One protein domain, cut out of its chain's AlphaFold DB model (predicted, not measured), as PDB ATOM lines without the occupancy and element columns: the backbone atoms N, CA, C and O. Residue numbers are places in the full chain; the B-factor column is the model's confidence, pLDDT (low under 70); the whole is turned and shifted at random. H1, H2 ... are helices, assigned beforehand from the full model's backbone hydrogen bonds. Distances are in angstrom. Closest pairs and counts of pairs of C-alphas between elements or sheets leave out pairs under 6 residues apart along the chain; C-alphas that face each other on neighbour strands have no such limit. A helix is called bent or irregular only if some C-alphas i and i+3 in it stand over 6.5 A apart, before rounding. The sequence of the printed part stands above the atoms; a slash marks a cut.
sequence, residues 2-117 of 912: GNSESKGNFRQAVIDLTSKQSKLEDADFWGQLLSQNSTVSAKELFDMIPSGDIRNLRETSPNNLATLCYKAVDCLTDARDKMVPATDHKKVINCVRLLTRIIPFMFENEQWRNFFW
ATOM      1  N   GLY A   2      25.986 -34.430 -13.238       44.06
ATOM      2  CA  GLY A   2      27.112 -34.612 -12.294       44.06
ATOM      3  C   GLY A   2      27.035 -33.905 -10.924       44.06
ATOM      4  O   GLY A   2      27.716 -34.325 -10.001       44.06
ATOM      5  N   ASN A   3      26.204 -32.866 -10.749       49.22
ATOM      6  CA  ASN A   3      26.163 -32.082  -9.497       49.22
ATOM      7  C   ASN A   3      25.443 -32.777  -8.323       49.22
ATOM      8  O   ASN A   3      25.641 -32.390  -7.176       49.22
ATOM      9  N   SER A   4      24.559 -33.741  -8.589       53.91
ATOM     10  CA  SER A   4      23.823 -34.478  -7.548       53.91
ATOM     11  C   SER A   4      24.656 -35.611  -6.951       53.91
ATOM     12  O   SER A   4      24.629 -35.823  -5.743       53.91
ATOM     13  N   GLU A   5      25.431 -36.296  -7.791       54.72
ATOM     14  CA  GLU A   5      26.297 -37.411  -7.402       54.72
ATOM     15  C   GLU A   5      27.495 -36.924  -6.573       54.72
ATOM     16  O   GLU A   5      27.788 -37.469  -5.514       54.72
ATOM     17  N   SER A   6      28.104 -35.802  -6.965       60.06
ATOM     18  CA  SER A   6      29.178 -35.165  -6.198       60.06
ATOM     19  C   SER A   6      28.713 -34.674  -4.816       60.06
ATOM     20  O   SER A   6      29.379 -34.926  -3.818       60.06
ATOM     21  N   LYS A   7      27.522 -34.060  -4.716       63.78
ATOM     22  CA  LYS A   7      26.930 -33.650  -3.425       63.78
ATOM     23  C   LYS A   7      26.663 -34.849  -2.503       63.78
ATOM     24  O   LYS A   7      26.900 -34.756  -1.300       63.78
ATOM     25  N   GLY A   8      26.203 -35.971  -3.063       61.72
ATOM     26  CA  GLY A   8      26.042 -37.232  -2.331       61.72
ATOM     27  C   GLY A   8      27.371 -37.758  -1.787       61.72
ATOM     28  O   GLY A   8      27.465 -38.069  -0.601       61.72
ATOM     29  N   ASN A   9      28.417 -37.753  -2.617       67.62
ATOM     30  CA  ASN A   9      29.757 -38.197  -2.230       67.62
ATOM     31  C   ASN A   9      30.374 -37.312  -1.136       67.62
ATOM     32  O   ASN A   9      30.983 -37.830  -0.205       67.62
ATOM     33  N   PHE A  10      30.191 -35.987  -1.204       70.88
ATOM     34  CA  PHE A  10      30.640 -35.073  -0.147       70.88
ATOM     35  C   PHE A  10      29.957 -35.366   1.190       70.88
ATOM     36  O   PHE A  10      30.619 -35.494   2.216       70.88
ATOM     37  N   ARG A  11      28.626 -35.504   1.183       72.00
ATOM     38  CA  ARG A  11      27.866 -35.801   2.401       72.00
ATOM     39  C   ARG A  11      28.258 -37.152   2.989       72.00
ATOM     40  O   ARG A  11      28.388 -37.262   4.203       72.00
ATOM     41  N   GLN A  12      28.500 -38.151   2.142       73.88
ATOM     42  CA  GLN A  12      29.014 -39.441   2.589       73.88
ATOM     43  C   GLN A  12      30.402 -39.302   3.226       73.88
ATOM     44  O   GLN A  12      30.625 -39.863   4.288       73.88
ATOM     45  N   ALA A  13      31.301 -38.495   2.656       73.38
ATOM     46  CA  ALA A  13      32.611 -38.233   3.253       73.38
ATOM     47  C   ALA A  13      32.513 -37.524   4.622       73.38
ATOM     48  O   ALA A  13      33.272 -37.843   5.535       73.38
ATOM     49  N   VAL A  14      31.553 -36.608   4.802       71.62
ATOM     50  CA  VAL A  14      31.265 -35.976   6.106       71.62
ATOM     51  C   VAL A  14      30.733 -36.998   7.119       71.62
ATOM     52  O   VAL A  14      31.163 -36.996   8.270       71.62
ATOM     53  N   ILE A  15      29.851 -37.909   6.698       74.56
ATOM     54  CA  ILE A  15      29.360 -39.012   7.542       74.56
ATOM     55  C   ILE A  15      30.515 -39.950   7.916       74.56
ATOM     56  O   ILE A  15      30.663 -40.303   9.087       74.56
ATOM     57  N   ASP A  16      31.375 -40.293   6.960       75.75
ATOM     58  CA  ASP A  16      32.552 -41.131   7.182       75.75
ATOM     59  C   ASP A  16      33.490 -40.507   8.232       75.75
ATOM     60  O   ASP A  16      33.974 -41.234   9.099       75.75
ATOM     61  N   LEU A  17      33.674 -39.175   8.246       75.25
ATOM     62  CA  LEU A  17      34.449 -38.478   9.290       75.25
ATOM     63  C   LEU A  17      33.866 -38.674  10.694       75.25
ATOM     64  O   LEU A  17      34.626 -38.765  11.657       75.25
ATOM     65  N   THR A  18      32.536 -38.729  10.823       71.12
ATOM     66  CA  THR A  18      31.851 -38.971  12.108       71.12
ATOM     67  C   THR A  18      31.848 -40.443  12.524       71.12
ATOM     68  O   THR A  18      31.567 -40.765  13.680       71.12
ATOM     69  N   SER A  19      32.168 -41.349  11.597       69.25
ATOM     70  CA  SER A  19      32.295 -42.772  11.881       69.25
ATOM     71  C   SER A  19      33.656 -43.071  12.528       69.25
ATOM     72  O   SER A  19      34.678 -42.487  12.174       69.25
ATOM     73  N   LYS A  20      33.708 -44.019  13.474       58.28
ATOM     74  CA  LYS A  20      34.958 -44.418  14.160       58.28
ATOM     75  C   LYS A  20      35.975 -45.138  13.248       58.28
ATOM     76  O   LYS A  20      37.008 -45.586  13.743       58.28
ATOM     77  N   GLN A  21      35.696 -45.310  11.952       57.91
ATOM     78  CA  GLN A  21      36.613 -45.949  11.005       57.91
ATOM     79  C   GLN A  21      37.625 -44.922  10.477       57.91
ATOM     80  O   GLN A  21      37.285 -44.010   9.729       57.91
ATOM     81  N   SER A  22      38.889 -45.064  10.872       53.62
ATOM     82  CA  SER A  22      39.970 -44.148  10.506       53.62
ATOM     83  C   SER A  22      40.391 -44.307   9.037       53.62
ATOM     84  O   SER A  22      41.259 -45.118   8.728       53.62
ATOM     85  N   LYS A  23      39.846 -43.484   8.133       57.94
ATOM     86  CA  LYS A  23      40.435 -43.209   6.800       57.94
ATOM     87  C   LYS A  23      41.443 -42.041   6.843       57.94
ATOM     88  O   LYS A  23      41.587 -41.294   5.884       57.94
ATOM     89  N   LEU A  24      42.112 -41.838   7.983       58.81
ATOM     90  CA  LEU A  24      42.958 -40.663   8.253       58.81
ATOM     91  C   LEU A  24      44.181 -40.555   7.325       58.81
ATOM     92  O   LEU A  24      44.632 -39.444   7.051       58.81
ATOM     93  N   GLU A  25      44.676 -41.688   6.823       58.88
ATOM     94  CA  GLU A  25      45.883 -41.789   5.988       58.88
ATOM     95  C   GLU A  25      45.599 -41.763   4.474       58.88
ATOM     96  O   GLU A  25      46.528 -41.734   3.671       58.88
ATOM     97  N   ASP A  26      44.328 -41.749   4.062       68.56
ATOM     98  CA  ASP A  26      43.949 -41.795   2.649       68.56
ATOM     99  C   ASP A  26      44.058 -40.397   2.004       68.56
ATOM    100  O   ASP A  26      43.224 -39.511   2.211       68.56
ATOM    101  N   ALA A  27      45.121 -40.177   1.225       65.69
ATOM    102  CA  ALA A  27      45.351 -38.923   0.509       65.69
ATOM    103  C   ALA A  27      44.266 -38.633  -0.543       65.69
ATOM    104  O   ALA A  27      43.934 -37.463  -0.768       65.69
ATOM    105  N   ASP A  28      43.673 -39.671  -1.139       66.81
ATOM    106  CA  ASP A  28      42.616 -39.532  -2.140       66.81
ATOM    107  C   ASP A  28      41.300 -39.109  -1.487       66.81
ATOM    108  O   ASP A  28      40.577 -38.284  -2.047       66.81
ATOM    109  N   PHE A  29      41.022 -39.574  -0.265       73.56
ATOM    110  CA  PHE A  29      39.884 -39.110   0.535       73.56
ATOM    111  C   PHE A  29      39.948 -37.596   0.793       73.56
ATOM    112  O   PHE A  29      38.992 -36.870   0.506       73.56
ATOM    113  N   TRP A  30      41.086 -37.097   1.289       71.25
ATOM    114  CA  TRP A  30      41.279 -35.667   1.565       71.25
ATOM    115  C   TRP A  30      41.307 -34.831   0.287       71.25
ATOM    116  O   TRP A  30      40.724 -33.745   0.238       71.25
ATOM    117  N   GLY A  31      41.945 -35.355  -0.763       66.44
ATOM    118  CA  GLY A  31      41.929 -34.771  -2.095       66.44
ATOM    119  C   GLY A  31      40.500 -34.595  -2.588       66.44
ATOM    120  O   GLY A  31      40.123 -33.484  -2.950       66.44
ATOM    121  N   GLN A  32      39.672 -35.639  -2.527       69.25
ATOM    122  CA  GLN A  32      38.267 -35.577  -2.914       69.25
ATOM    123  C   GLN A  32      37.491 -34.591  -2.041       69.25
ATOM    124  O   GLN A  32      36.915 -33.667  -2.598       69.25
ATOM    125  N   LEU A  33      37.526 -34.708  -0.710       70.81
ATOM    126  CA  LEU A  33      36.773 -33.846   0.214       70.81
ATOM    127  C   LEU A  33      37.052 -32.347  -0.006       70.81
ATOM    128  O   LEU A  33      36.123 -31.540   0.007       70.81
ATOM    129  N   LEU A  34      38.316 -31.974  -0.230       72.00
ATOM    130  CA  LEU A  34      38.734 -30.574  -0.366       72.00
ATOM    131  C   LEU A  34      38.630 -30.044  -1.810       72.00
ATOM    132  O   LEU A  34      38.433 -28.845  -2.007       72.00
ATOM    133  N   SER A  35      38.748 -30.907  -2.830       65.50
ATOM    134  CA  SER A  35      38.765 -30.508  -4.250       65.50
ATOM    135  C   SER A  35      37.410 -30.547  -4.961       65.50
ATOM    136  O   SER A  35      37.341 -30.112  -6.111       65.50
ATOM    137  N   GLN A  36      36.334 -31.052  -4.335       60.12
ATOM    138  CA  GLN A  36      35.077 -31.256  -5.065       60.12
ATOM    139  C   GLN A  36      34.568 -29.966  -5.724       60.12
ATOM    140  O   GLN A  36      34.203 -28.983  -5.078       60.12
ATOM    141  N   ASN A  37      34.471 -30.024  -7.053       51.50
ATOM    142  CA  ASN A  37      34.023 -28.954  -7.943       51.50
ATOM    143  C   ASN A  37      32.539 -28.549  -7.782       51.50
ATOM    144  O   ASN A  37      32.048 -27.746  -8.579       51.50
ATOM    145  N   SER A  38      31.809 -29.099  -6.802       51.19
ATOM    146  CA  SER A  38      30.341 -29.072  -6.752       51.19
ATOM    147  C   SER A  38      29.693 -28.194  -5.683       51.19
ATOM    148  O   SER A  38      28.479 -27.998  -5.745       51.19
ATOM    149  N   THR A  39      30.441 -27.656  -4.715       53.81
ATOM    150  CA  THR A  39      29.917 -26.627  -3.799       53.81
ATOM    151  C   THR A  39      30.003 -25.262  -4.462       53.81
ATOM    152  O   THR A  39      31.073 -24.659  -4.538       53.81
ATOM    153  N   VAL A  40      28.877 -24.755  -4.970       60.62
ATOM    154  CA  VAL A  40      28.860 -23.462  -5.667       60.62
ATOM    155  C   VAL A  40      28.833 -22.321  -4.644       60.62
ATOM    156  O   VAL A  40      29.516 -21.312  -4.828       60.62
ATOM    157  N   SER A  41      28.130 -22.497  -3.517       73.00
ATOM    158  CA  SER A  41      27.988 -21.465  -2.476       73.00
ATOM    159  C   SER A  41      28.360 -21.934  -1.062       73.00
ATOM    160  O   SER A  41      28.309 -23.123  -0.751       73.00
ATOM    161  N   ALA A  42      28.701 -20.980  -0.185       74.12
ATOM    162  CA  ALA A  42      28.943 -21.239   1.239       74.12
ATOM    163  C   ALA A  42      27.720 -21.873   1.925       74.12
ATOM    164  O   ALA A  42      27.873 -22.809   2.700       74.12
ATOM    165  N   LYS A  43      26.509 -21.423   1.569       76.50
ATOM    166  CA  LYS A  43      25.249 -21.962   2.093       76.50
ATOM    167  C   LYS A  43      25.092 -23.451   1.792       76.50
ATOM    168  O   LYS A  43      24.844 -24.231   2.700       76.50
ATOM    169  N   GLU A  44      25.325 -23.859   0.545       76.75
ATOM    170  CA  GLU A  44      25.272 -25.278   0.174       76.75
ATOM    171  C   GLU A  44      26.289 -26.117   0.957       76.75
ATOM    172  O   GLU A  44      25.977 -27.235   1.359       76.75
ATOM    173  N   LEU A  45      27.496 -25.591   1.196       79.50
ATOM    174  CA  LEU A  45      28.500 -26.273   2.014       79.50
ATOM    175  C   LEU A  45      28.037 -26.393   3.474       79.50
ATOM    176  O   LEU A  45      28.196 -27.448   4.081       79.50
ATOM    177  N   PHE A  46      27.433 -25.345   4.033       82.06
ATOM    178  CA  PHE A  46      26.967 -25.327   5.422       82.06
ATOM    179  C   PHE A  46      25.742 -26.224   5.640       82.06
ATOM    180  O   PHE A  46      25.645 -26.856   6.690       82.06
ATOM    181  N   ASP A  47      24.858 -26.333   4.647       78.25
ATOM    182  CA  ASP A  47      23.725 -27.267   4.650       78.25
ATOM    183  C   ASP A  47      24.199 -28.731   4.606       78.25
ATOM    184  O   ASP A  47      23.571 -29.615   5.191       78.25
ATOM    185  N   MET A  48      25.328 -28.997   3.937       77.25
ATOM    186  CA  MET A  48      25.952 -30.323   3.899       77.25
ATOM    187  C   MET A  48      26.785 -30.655   5.140       77.25
ATOM    188  O   MET A  48      27.056 -31.831   5.369       77.25
ATOM    189  N   ILE A  49      27.161 -29.654   5.945       79.06
ATOM    190  CA  ILE A  49      27.831 -29.833   7.241       79.06
ATOM    191  C   ILE A  49      26.973 -29.200   8.359       79.06
ATOM    192  O   ILE A  49      27.253 -28.082   8.831       79.06
ATOM    193  N   PRO A  50      25.903 -29.893   8.793       80.94
ATOM    194  CA  PRO A  50      25.065 -29.468   9.906       80.94
ATOM    195  C   PRO A  50      25.863 -29.227  11.190       80.94
ATOM    196  O   PRO A  50      26.823 -29.927  11.503       80.94
ATOM    197  N   SER A  51      25.410 -28.272  12.005       81.31
ATOM    198  CA  SER A  51      26.028 -27.980  13.306       81.31
ATOM    199  C   SER A  51      26.018 -29.178  14.261       81.31
ATOM    200  O   SER A  51      26.923 -29.320  15.080       81.31
ATOM    201  N   GLY A  52      24.989 -30.031  14.174       80.25
ATOM    202  CA  GLY A  52      24.896 -31.264  14.963       80.25
ATOM    203  C   GLY A  52      26.030 -32.234  14.644       80.25
ATOM    204  O   GLY A  52      26.662 -32.747  15.564       80.25
ATOM    205  N   ASP A  53      26.353 -32.393  13.361       83.81
ATOM    206  CA  ASP A  53      27.400 -33.305  12.897       83.81
ATOM    207  C   ASP A  53      28.787 -32.829  13.331       83.81
ATOM    208  O   ASP A  53      29.608 -33.638  13.747       83.81
ATOM    209  N   ILE A  54      29.034 -31.514  13.336       84.44
ATOM    210  CA  ILE A  54      30.306 -30.943  13.815       84.44
ATOM    211  C   ILE A  54      30.471 -31.168  15.321       84.44
ATOM    212  O   ILE A  54      31.548 -31.553  15.775       84.44
ATOM    213  N   ARG A  55      29.407 -30.957  16.113       86.19
ATOM    214  CA  ARG A  55      29.436 -31.224  17.561       86.19
ATOM    215  C   ARG A  55      29.613 -32.714  17.849       86.19
ATOM    216  O   ARG A  55      30.420 -33.064  18.703       86.19
ATOM    217  N   ASN A  56      28.935 -33.571  17.088       84.88
ATOM    218  CA  ASN A  56      29.103 -35.017  17.168       84.88
ATOM    219  C   ASN A  56      30.547 -35.419  16.834       84.88
ATOM    220  O   ASN A  56      31.174 -36.117  17.619       84.88
ATOM    221  N   LEU A  57      31.111 -34.913  15.732       85.00
ATOM    222  CA  LEU A  57      32.498 -35.154  15.325       85.00
ATOM    223  C   LEU A  57      33.494 -34.738  16.418       85.00
ATOM    224  O   LEU A  57      34.407 -35.492  16.746       85.00
ATOM    225  N   ARG A  58      33.283 -33.562  17.022       88.50
ATOM    226  CA  ARG A  58      34.095 -33.035  18.128       88.50
ATOM    227  C   ARG A  58      34.091 -33.956  19.352       88.50
ATOM    228  O   ARG A  58      35.105 -34.048  20.037       88.50
ATOM    229  N   GLU A  59      32.961 -34.594  19.643       86.25
ATOM    230  CA  GLU A  59      32.750 -35.403  20.851       86.25
ATOM    231  C   GLU A  59      33.093 -36.884  20.647       86.25
ATOM    232  O   GLU A  59      33.658 -37.512  21.541       86.25
ATOM    233  N   THR A  60      32.786 -37.453  19.479       85.38
ATOM    234  CA  THR A  60      32.960 -38.887  19.211       85.38
ATOM    235  C   THR A  60      34.270 -39.223  18.514       85.38
ATOM    236  O   THR A  60      34.760 -40.340  18.679       85.38
ATOM    237  N   SER A  61      34.830 -38.298  17.731       85.50
ATOM    238  CA  SER A  61      36.034 -38.511  16.915       85.50
ATOM    239  C   SER A  61      36.907 -37.243  16.842       85.50
ATOM    240  O   SER A  61      37.146 -36.710  15.756       85.50
ATOM    241  N   PRO A  62      37.436 -36.754  17.985       87.12
ATOM    242  CA  PRO A  62      38.198 -35.503  18.048       87.12
ATOM    243  C   PRO A  62      39.459 -35.510  17.168       87.12
ATOM    244  O   PRO A  62      39.792 -34.488  16.577       87.12
ATOM    245  N   ASN A  63      40.123 -36.659  17.005       86.75
ATOM    246  CA  ASN A  63      41.293 -36.772  16.124       86.75
ATOM    247  C   ASN A  63      40.937 -36.495  14.656       86.75
ATOM    248  O   ASN A  63      41.675 -35.789  13.978       86.75
ATOM    249  N   ASN A  64      39.775 -36.963  14.183       86.56
ATOM    250  CA  ASN A  64      39.312 -36.706  12.816       86.56
ATOM    251  C   ASN A  64      39.051 -35.210  12.590       86.56
ATOM    252  O   ASN A  64      39.411 -34.677  11.542       86.56
ATOM    253  N   LEU A  65      38.479 -34.518  13.585       88.75
ATOM    254  CA  LEU A  65      38.285 -33.066  13.535       88.75
ATOM    255  C   LEU A  65      39.618 -32.307  13.513       88.75
ATOM    256  O   LEU A  65      39.772 -31.358  12.743       88.75
ATOM    257  N   ALA A  66      40.588 -32.732  14.328       88.38
ATOM    258  CA  ALA A  66      41.918 -32.132  14.349       88.38
ATOM    259  C   ALA A  66      42.617 -32.304  12.992       88.38
ATOM    260  O   ALA A  66      43.087 -31.320  12.425       88.38
ATOM    261  N   THR A  67      42.620 -33.515  12.422       86.75
ATOM    262  CA  THR A  67      43.208 -33.785  11.100       86.75
ATOM    263  C   THR A  67      42.509 -33.008   9.987       86.75
ATOM    264  O   THR A  67      43.194 -32.438   9.142       86.75
ATOM    265  N   LEU A  68      41.174 -32.906  10.003       87.56
ATOM    266  CA  LEU A  68      40.414 -32.067   9.065       87.56
ATOM    267  C   LEU A  68      40.885 -30.606   9.119       87.56
ATOM    268  O   LEU A  68      41.095 -29.984   8.079       87.56
ATOM    269  N   CYS A  69      41.071 -30.070  10.328       90.25
ATOM    270  CA  CYS A  69      41.560 -28.711  10.525       90.25
ATOM    271  C   CYS A  69      43.001 -28.550  10.019       90.25
ATOM    272  O   CYS A  69      43.252 -27.643   9.226       90.25
ATOM    273  N   TYR A  70      43.916 -29.453  10.389       89.25
ATOM    274  CA  TYR A  70      45.302 -29.428   9.908       89.25
ATOM    275  C   TYR A  70      45.373 -29.495   8.382       89.25
ATOM    276  O   TYR A  70      45.961 -28.612   7.775       89.25
ATOM    277  N   LYS A  71      44.681 -30.442   7.737       87.62
ATOM    278  CA  LYS A  71      44.677 -30.576   6.270       87.62
ATOM    279  C   LYS A  71      44.100 -29.355   5.557       87.62
ATOM    280  O   LYS A  71      44.583 -28.984   4.486       87.62
ATOM    281  N   ALA A  72      43.088 -28.710   6.135       90.06
ATOM    282  CA  ALA A  72      42.563 -27.463   5.591       90.06
ATOM    283  C   ALA A  72      43.591 -26.323   5.695       90.06
ATOM    284  O   ALA A  72      43.772 -25.595   4.723       90.06
ATOM    285  N   VAL A  73      44.294 -26.190   6.828       92.12
ATOM    286  CA  VAL A  73      45.359 -25.184   7.011       92.12
ATOM    287  C   VAL A  73      46.578 -25.481   6.131       92.12
ATOM    288  O   VAL A  73      47.109 -24.559   5.514       92.12
ATOM    289  N   ASP A  74      46.975 -26.746   5.989       89.62
ATOM    290  CA  ASP A  74      48.048 -27.182   5.089       89.62
ATOM    291  C   ASP A  74      47.731 -26.787   3.644       89.62
ATOM    292  O   ASP A  74      48.571 -26.218   2.958       89.62
ATOM    293  N   CYS A  75      46.482 -26.973   3.201       89.69
ATOM    294  CA  CYS A  75      46.051 -26.538   1.874       89.69
ATOM    295  C   CYS A  75      46.173 -25.016   1.677       89.69
ATOM    296  O   CYS A  75      46.498 -24.569   0.577       89.69
ATOM    297  N   LEU A  76      45.891 -24.207   2.706       92.31
ATOM    298  CA  LEU A  76      46.081 -22.751   2.639       92.31
ATOM    299  C   LEU A  76      47.568 -22.372   2.645       92.31
ATOM    300  O   LEU A  76      47.958 -21.409   1.988       92.31
ATOM    301  N   THR A  77      48.387 -23.146   3.352       90.75
ATOM    302  CA  THR A  77      49.843 -22.980   3.423       90.75
ATOM    303  C   THR A  77      50.491 -23.304   2.075       90.75
ATOM    304  O   THR A  77      51.251 -22.497   1.549       90.75
ATOM    305  N   ASP A  78      50.097 -24.411   1.443       87.88
ATOM    306  CA  ASP A  78      50.497 -24.767   0.077       87.88
ATOM    307  C   ASP A  78      50.129 -23.667  -0.929       87.88
ATOM    308  O   ASP A  78      50.927 -23.308  -1.795       87.88
ATOM    309  N   ALA A  79      48.916 -23.120  -0.803       87.50
ATOM    310  CA  ALA A  79      48.417 -22.046  -1.656       87.50
ATOM    311  C   ALA A  79      49.204 -20.735  -1.478       87.50
ATOM    312  O   ALA A  79      49.411 -20.004  -2.449       87.50
ATOM    313  N   ARG A  80      49.666 -20.450  -0.253       85.88
ATOM    314  CA  ARG A  80      50.567 -19.332   0.050       85.88
ATOM    315  C   ARG A  80      51.938 -19.538  -0.596       85.88
ATOM    316  O   ARG A  80      52.450 -18.615  -1.221       85.88
ATOM    317  N   ASP A  81      52.516 -20.728  -0.455       84.44
ATOM    318  CA  ASP A  81      53.909 -20.985  -0.837       84.44
ATOM    319  C   ASP A  81      54.101 -21.129  -2.354       84.44
ATOM    320  O   ASP A  81      55.137 -20.728  -2.879       84.44
ATOM    321  N   LYS A  82      53.106 -21.673  -3.070       80.88
ATOM    322  CA  LYS A  82      53.195 -21.965  -4.515       80.88
ATOM    323  C   LYS A  82      52.500 -20.932  -5.412       80.88
ATOM    324  O   LYS A  82      52.547 -21.083  -6.630       80.88
ATOM    325  N   MET A  83      51.876 -19.901  -4.825       75.44
ATOM    326  CA  MET A  83      50.826 -19.066  -5.441       75.44
ATOM    327  C   MET A  83      49.629 -19.906  -5.909       75.44
ATOM    328  O   MET A  83      49.787 -21.052  -6.305       75.44
ATOM    329  N   VAL A  84      48.406 -19.367  -5.887       80.19
ATOM    330  CA  VAL A  84      47.218 -20.192  -6.177       80.19
ATOM    331  C   VAL A  84      47.018 -20.385  -7.689       80.19
ATOM    332  O   VAL A  84      46.628 -19.426  -8.367       80.19
ATOM    333  N   PRO A  85      47.187 -21.603  -8.249       81.62
ATOM    334  CA  PRO A  85      46.864 -21.854  -9.649       81.62
ATOM    335  C   PRO A  85      45.358 -21.705  -9.883       81.62
ATOM    336  O   PRO A  85      44.552 -22.037  -9.012       81.62
ATOM    337  N   ALA A  86      44.951 -21.271 -11.079       79.50
ATOM    338  CA  ALA A  86      43.533 -21.074 -11.411       79.50
ATOM    339  C   ALA A  86      42.668 -22.338 -11.207       79.50
ATOM    340  O   ALA A  86      41.481 -22.236 -10.894       79.50
ATOM    341  N   THR A  87      43.259 -23.529 -11.344       79.50
ATOM    342  CA  THR A  87      42.602 -24.822 -11.085       79.50
ATOM    343  C   THR A  87      42.229 -25.021  -9.617       79.50
ATOM    344  O   THR A  87      41.242 -25.692  -9.321       79.50
ATOM    345  N   ASP A  88      42.965 -24.389  -8.704       84.38
ATOM    346  CA  ASP A  88      42.897 -24.653  -7.266       84.38
ATOM    347  C   ASP A  88      42.177 -23.532  -6.505       84.38
ATOM    348  O   ASP A  88      41.898 -23.677  -5.315       84.38
ATOM    349  N   HIS A  89      41.790 -22.437  -7.176       87.62
ATOM    350  CA  HIS A  89      41.051 -21.319  -6.564       87.62
ATOM    351  C   HIS A  89      39.826 -21.803  -5.779       87.62
ATOM    352  O   HIS A  89      39.607 -21.398  -4.639       87.62
ATOM    353  N   LYS A  90      39.045 -22.722  -6.363       84.56
ATOM    354  CA  LYS A  90      37.864 -23.299  -5.704       84.56
ATOM    355  C   LYS A  90      38.227 -24.150  -4.491       84.56
ATOM    356  O   LYS A  90      37.538 -24.063  -3.479       84.56
ATOM    357  N   LYS A  91      39.305 -24.936  -4.579       86.69
ATOM    358  CA  LYS A  91      39.810 -25.771  -3.481       86.69
ATOM    359  C   LYS A  91      40.181 -24.901  -2.278       86.69
ATOM    360  O   LYS A  91      39.704 -25.148  -1.176       86.69
ATOM    361  N   VAL A  92      40.935 -23.822  -2.506       90.50
ATOM    362  CA  VAL A  92      41.319 -22.863  -1.455       90.50
ATOM    363  C   VAL A  92      40.089 -22.220  -0.814       90.50
ATOM    364  O   VAL A  92      39.962 -22.224   0.408       90.50
ATOM    365  N   ILE A  93      39.138 -21.729  -1.615       90.88
ATOM    366  CA  ILE A  93      37.904 -21.121  -1.089       90.88
ATOM    367  C   ILE A  93      37.036 -22.135  -0.328       90.88
ATOM    368  O   ILE A  93      36.437 -21.786   0.690       90.88
ATOM    369  N   ASN A  94      36.985 -23.396  -0.759       87.50
ATOM    370  CA  ASN A  94      36.291 -24.451  -0.024       87.50
ATOM    371  C   ASN A  94      36.950 -24.724   1.337       87.50
ATOM    372  O   ASN A  94      36.231 -24.825   2.329       87.50
ATOM    373  N   CYS A  95      38.286 -24.755   1.421       90.69
ATOM    374  CA  CYS A  95      39.003 -24.845   2.698       90.69
ATOM    375  C   CYS A  95      38.693 -23.647   3.609       90.69
ATOM    376  O   CYS A  95      38.423 -23.826   4.795       90.69
ATOM    377  N   VAL A  96      38.655 -22.430   3.053       92.25
ATOM    378  CA  VAL A  96      38.279 -21.211   3.790       92.25
ATOM    379  C   VAL A  96      36.860 -21.321   4.360       92.25
ATOM    380  O   VAL A  96      36.645 -21.056   5.545       92.25
ATOM    381  N   ARG A  97      35.891 -21.761   3.552       89.00
ATOM    382  CA  ARG A  97      34.493 -21.973   3.970       89.00
ATOM    383  C   ARG A  97      34.358 -23.069   5.018       89.00
ATOM    384  O   ARG A  97      33.628 -22.892   5.989       89.00
ATOM    385  N   LEU A  98      35.069 -24.176   4.840       88.38
ATOM    386  CA  LEU A  98      35.097 -25.285   5.786       88.38
ATOM    387  C   LEU A  98      35.609 -24.821   7.153       88.38
ATOM    388  O   LEU A  98      34.936 -25.040   8.155       88.38
ATOM    389  N   LEU A  99      36.747 -24.121   7.191       91.81
ATOM    390  CA  LEU A  99      37.296 -23.552   8.424       91.81
ATOM    391  C   LEU A  99      36.327 -22.545   9.062       91.81
ATOM    392  O   LEU A  99      36.049 -22.634  10.256       91.81
ATOM    393  N   THR A 100      35.738 -21.656   8.253       90.81
ATOM    394  CA  THR A 100      34.706 -20.696   8.693       90.81
ATOM    395  C   THR A 100      33.523 -21.412   9.353       90.81
ATOM    396  O   THR A 100      32.967 -20.928  10.335       90.81
ATOM    397  N   ARG A 101      33.150 -22.596   8.849       88.06
ATOM    398  CA  ARG A 101      32.055 -23.396   9.393       88.06
ATOM    399  C   ARG A 101      32.419 -24.100  10.698       88.06
ATOM    400  O   ARG A 101      31.587 -24.117  11.594       88.06
ATOM    401  N   ILE A 102      33.603 -24.705  10.807       88.94
ATOM    402  CA  ILE A 102      33.943 -25.587  11.941       88.94
ATOM    403  C   ILE A 102      34.485 -24.839  13.166       88.94
ATOM    404  O   ILE A 102      34.175 -25.229  14.292       88.94
ATOM    405  N   ILE A 103      35.248 -23.754  12.974       90.81
ATOM    406  CA  ILE A 103      35.949 -23.041  14.058       90.81
ATOM    407  C   ILE A 103      35.003 -22.561  15.180       90.81
ATOM    408  O   ILE A 103      35.320 -22.809  16.347       90.81
ATOM    409  N   PRO A 104      33.823 -21.963  14.903       87.44
ATOM    410  CA  PRO A 104      32.898 -21.541  15.960       87.44
ATOM    411  C   PRO A 104      32.469 -22.687  16.885       87.44
ATOM    412  O   PRO A 104      32.367 -22.514  18.098       87.44
ATOM    413  N   PHE A 105      32.257 -23.883  16.327       87.06
ATOM    414  CA  PHE A 105      31.880 -25.071  17.097       87.06
ATOM    415  C   PHE A 105      33.067 -25.679  17.847       87.06
ATOM    416  O   PHE A 105      32.874 -26.355  18.857       87.06
ATOM    417  N   MET A 106      34.298 -25.432  17.399       89.62
ATOM    418  CA  MET A 106      35.497 -25.768  18.167       89.62
ATOM    419  C   MET A 106      35.609 -24.849  19.393       89.62
ATOM    420  O   MET A 106      35.772 -25.346  20.503       89.62
ATOM    421  N   PHE A 107      35.402 -23.535  19.240       86.94
ATOM    422  CA  PHE A 107      35.470 -22.569  20.350       86.94
ATOM    423  C   PHE A 107      34.429 -22.779  21.459       86.94
ATOM    424  O   PHE A 107      34.654 -22.370  22.604       86.94
ATOM    425  N   GLU A 108      33.316 -23.457  21.172       85.12
ATOM    426  CA  GLU A 108      32.339 -23.862  22.189       85.12
ATOM    427  C   GLU A 108      32.950 -24.711  23.323       85.12
ATOM    428  O   GLU A 108      32.402 -24.697  24.426       85.12
ATOM    429  N   ASN A 109      34.055 -25.427  23.073       84.94
ATOM    430  CA  ASN A 109      34.769 -26.236  24.062       84.94
ATOM    431  C   ASN A 109      36.145 -25.617  24.377       84.94
ATOM    432  O   ASN A 109      36.927 -25.306  23.483       84.94
ATOM    433  N   GLU A 110      36.454 -25.463  25.664       82.44
ATOM    434  CA  GLU A 110      37.686 -24.831  26.148       82.44
ATOM    435  C   GLU A 110      38.973 -25.549  25.701       82.44
ATOM    436  O   GLU A 110      39.950 -24.893  25.347       82.44
ATOM    437  N   GLN A 111      38.981 -26.884  25.621       83.94
ATOM    438  CA  GLN A 111      40.169 -27.644  25.197       83.94
ATOM    439  C   GLN A 111      40.566 -27.315  23.749       83.94
ATOM    440  O   GLN A 111      41.743 -27.152  23.425       83.94
ATOM    441  N   TRP A 112      39.565 -27.138  22.889       87.94
ATOM    442  CA  TRP A 112      39.732 -26.804  21.475       87.94
ATOM    443  C   TRP A 112      40.165 -25.358  21.231       87.94
ATOM    444  O   TRP A 112      40.691 -25.042  20.167       87.94
ATOM    445  N   ARG A 113      40.009 -24.470  22.213       87.25
ATOM    446  CA  ARG A 113      40.571 -23.115  22.147       87.25
ATOM    447  C   ARG A 113      42.093 -23.173  22.158       87.25
ATOM    448  O   ARG A 113      42.752 -22.548  21.333       87.25
ATOM    449  N   ASN A 114      42.660 -23.974  23.059       86.62
ATOM    450  CA  ASN A 114      44.110 -24.125  23.188       86.62
ATOM    451  C   ASN A 114      44.741 -24.926  22.045       86.62
ATOM    452  O   ASN A 114      45.908 -24.697  21.745       86.62
ATOM    453  N   PHE A 115      43.977 -25.777  21.354       89.69
ATOM    454  CA  PHE A 115      44.427 -26.500  20.159       89.69
ATOM    455  C   PHE A 115      45.092 -25.586  19.114       89.69
ATOM    456  O   PHE A 115      46.180 -25.892  18.637       89.69
ATOM    457  N   PHE A 116      44.500 -24.428  18.805       89.75
ATOM    458  CA  PHE A 116      45.067 -23.504  17.814       89.75
ATOM    459  C   PHE A 116      46.366 -22.833  18.276       89.75
ATOM    460  O   PHE A 116      47.168 -22.392  17.455       89.75
ATOM    461  N   TRP A 117      46.575 -22.741  19.585       88.44
ATOM    462  CA  TRP A 117      47.732 -22.074  20.180       88.44
ATOM    463  C   TRP A 117      48.814 -23.056  20.636       88.44
ATOM    464  O   TRP A 117      49.882 -22.630  21.075       88.44
TER     465      TRP A 117
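AT A GLANCE: This is residues 2 to 117 of the 912 residues of an uncharacterized protein of Halicephalobus sp. NKZ332 (UniProt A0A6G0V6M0). Two long helices, H5 and H6, form a slanted helical hairpin, and three short helices, H2, H3 and H4, pack crosswise on H6, with the long helix H1 beyond them on the side away from H6. The little helix H7 turns off the last end of H6. The printed part has 116 residues with seven named helices, H1 to H7 in order along the chain, and no named strand; its class is all helix. It is compact and rounded, with a radius of gyration of the C-alphas of 13.8 A and spans of 38 by 33 by 28 A.

IN THESE COORDINATES: Start with the longest helix by residues, H5, residues 62 to 82: find C-alpha 62 at (38.198, -35.503, 18.048), and from there it runs 30.3 A. H6, residues 89 to 107, returns over 27.5 A, with a kink of 26 degrees near residue 101; it is only just irregular, with C-alphas 101 and 104 6.9 A apart. H1, residues 2 to 18, begins at C-alpha 2, (27.112, -34.612, -12.294), and runs 25.2 A. The shorter ones are H2, residues 27 to 35, 11.7 A; H3, residues 42 to 48, 9.9 A; H4, residues 51 to 60, 14.2 A; and H7, residues 110 to 115, 9.2 A, ending at C-alpha 115, (44.427, -26.500, 20.159).

HOW THE PARTS SIT: Look first at the hub, H6, which touches five helices. It forms a hairpin with H5, opposite ways at a tilt of 38 degrees, only just steep; their closest C-alphas, of Ala 72 and Cys 95, are 5.3 A apart. H2 touches H6 about perpendicular, at 85 degrees, with the C-alphas of Ser 35 and Lys 91 closest at 4.9 A. H3 touches H6 at a steep tilt of 63 degrees, closest at Ala 42 and Arg 97, C-alphas 6.2 A apart. H4 touches H6 by residues 102 to 106 of H6 alone; the closest C-alphas, of Arg 55 and Phe 105, are 6.6 A apart. H7 and H6 touch only at the corner, and only just, with 3 pairs of C-alphas within 8 A; the closest, of Phe 107 and Arg 113, are 5.4 A apart. Farther out, H1 touches H4 with residues 17 to 18 alone, the C-alphas of Thr 18 and Leu 57 closest at 5.0 A. H1 and H6 are apart. In H2, H3, H4 and H5 every O i to N i+4 pair is within hydrogen-bond range; H1 has 12 of 13, H6 13 of 15 and H7 1 of 2.

THE WHOLE: The two C-alphas farthest apart, of Gly 2 and Glu 110, are 41.1 A apart. The printed part has no cut, and no link is long. Mean pLDDT of the printed part is 78.4; look for values under 70 at residues 2 to 9, 19 to 28, 31 to 32 and 35 to 40.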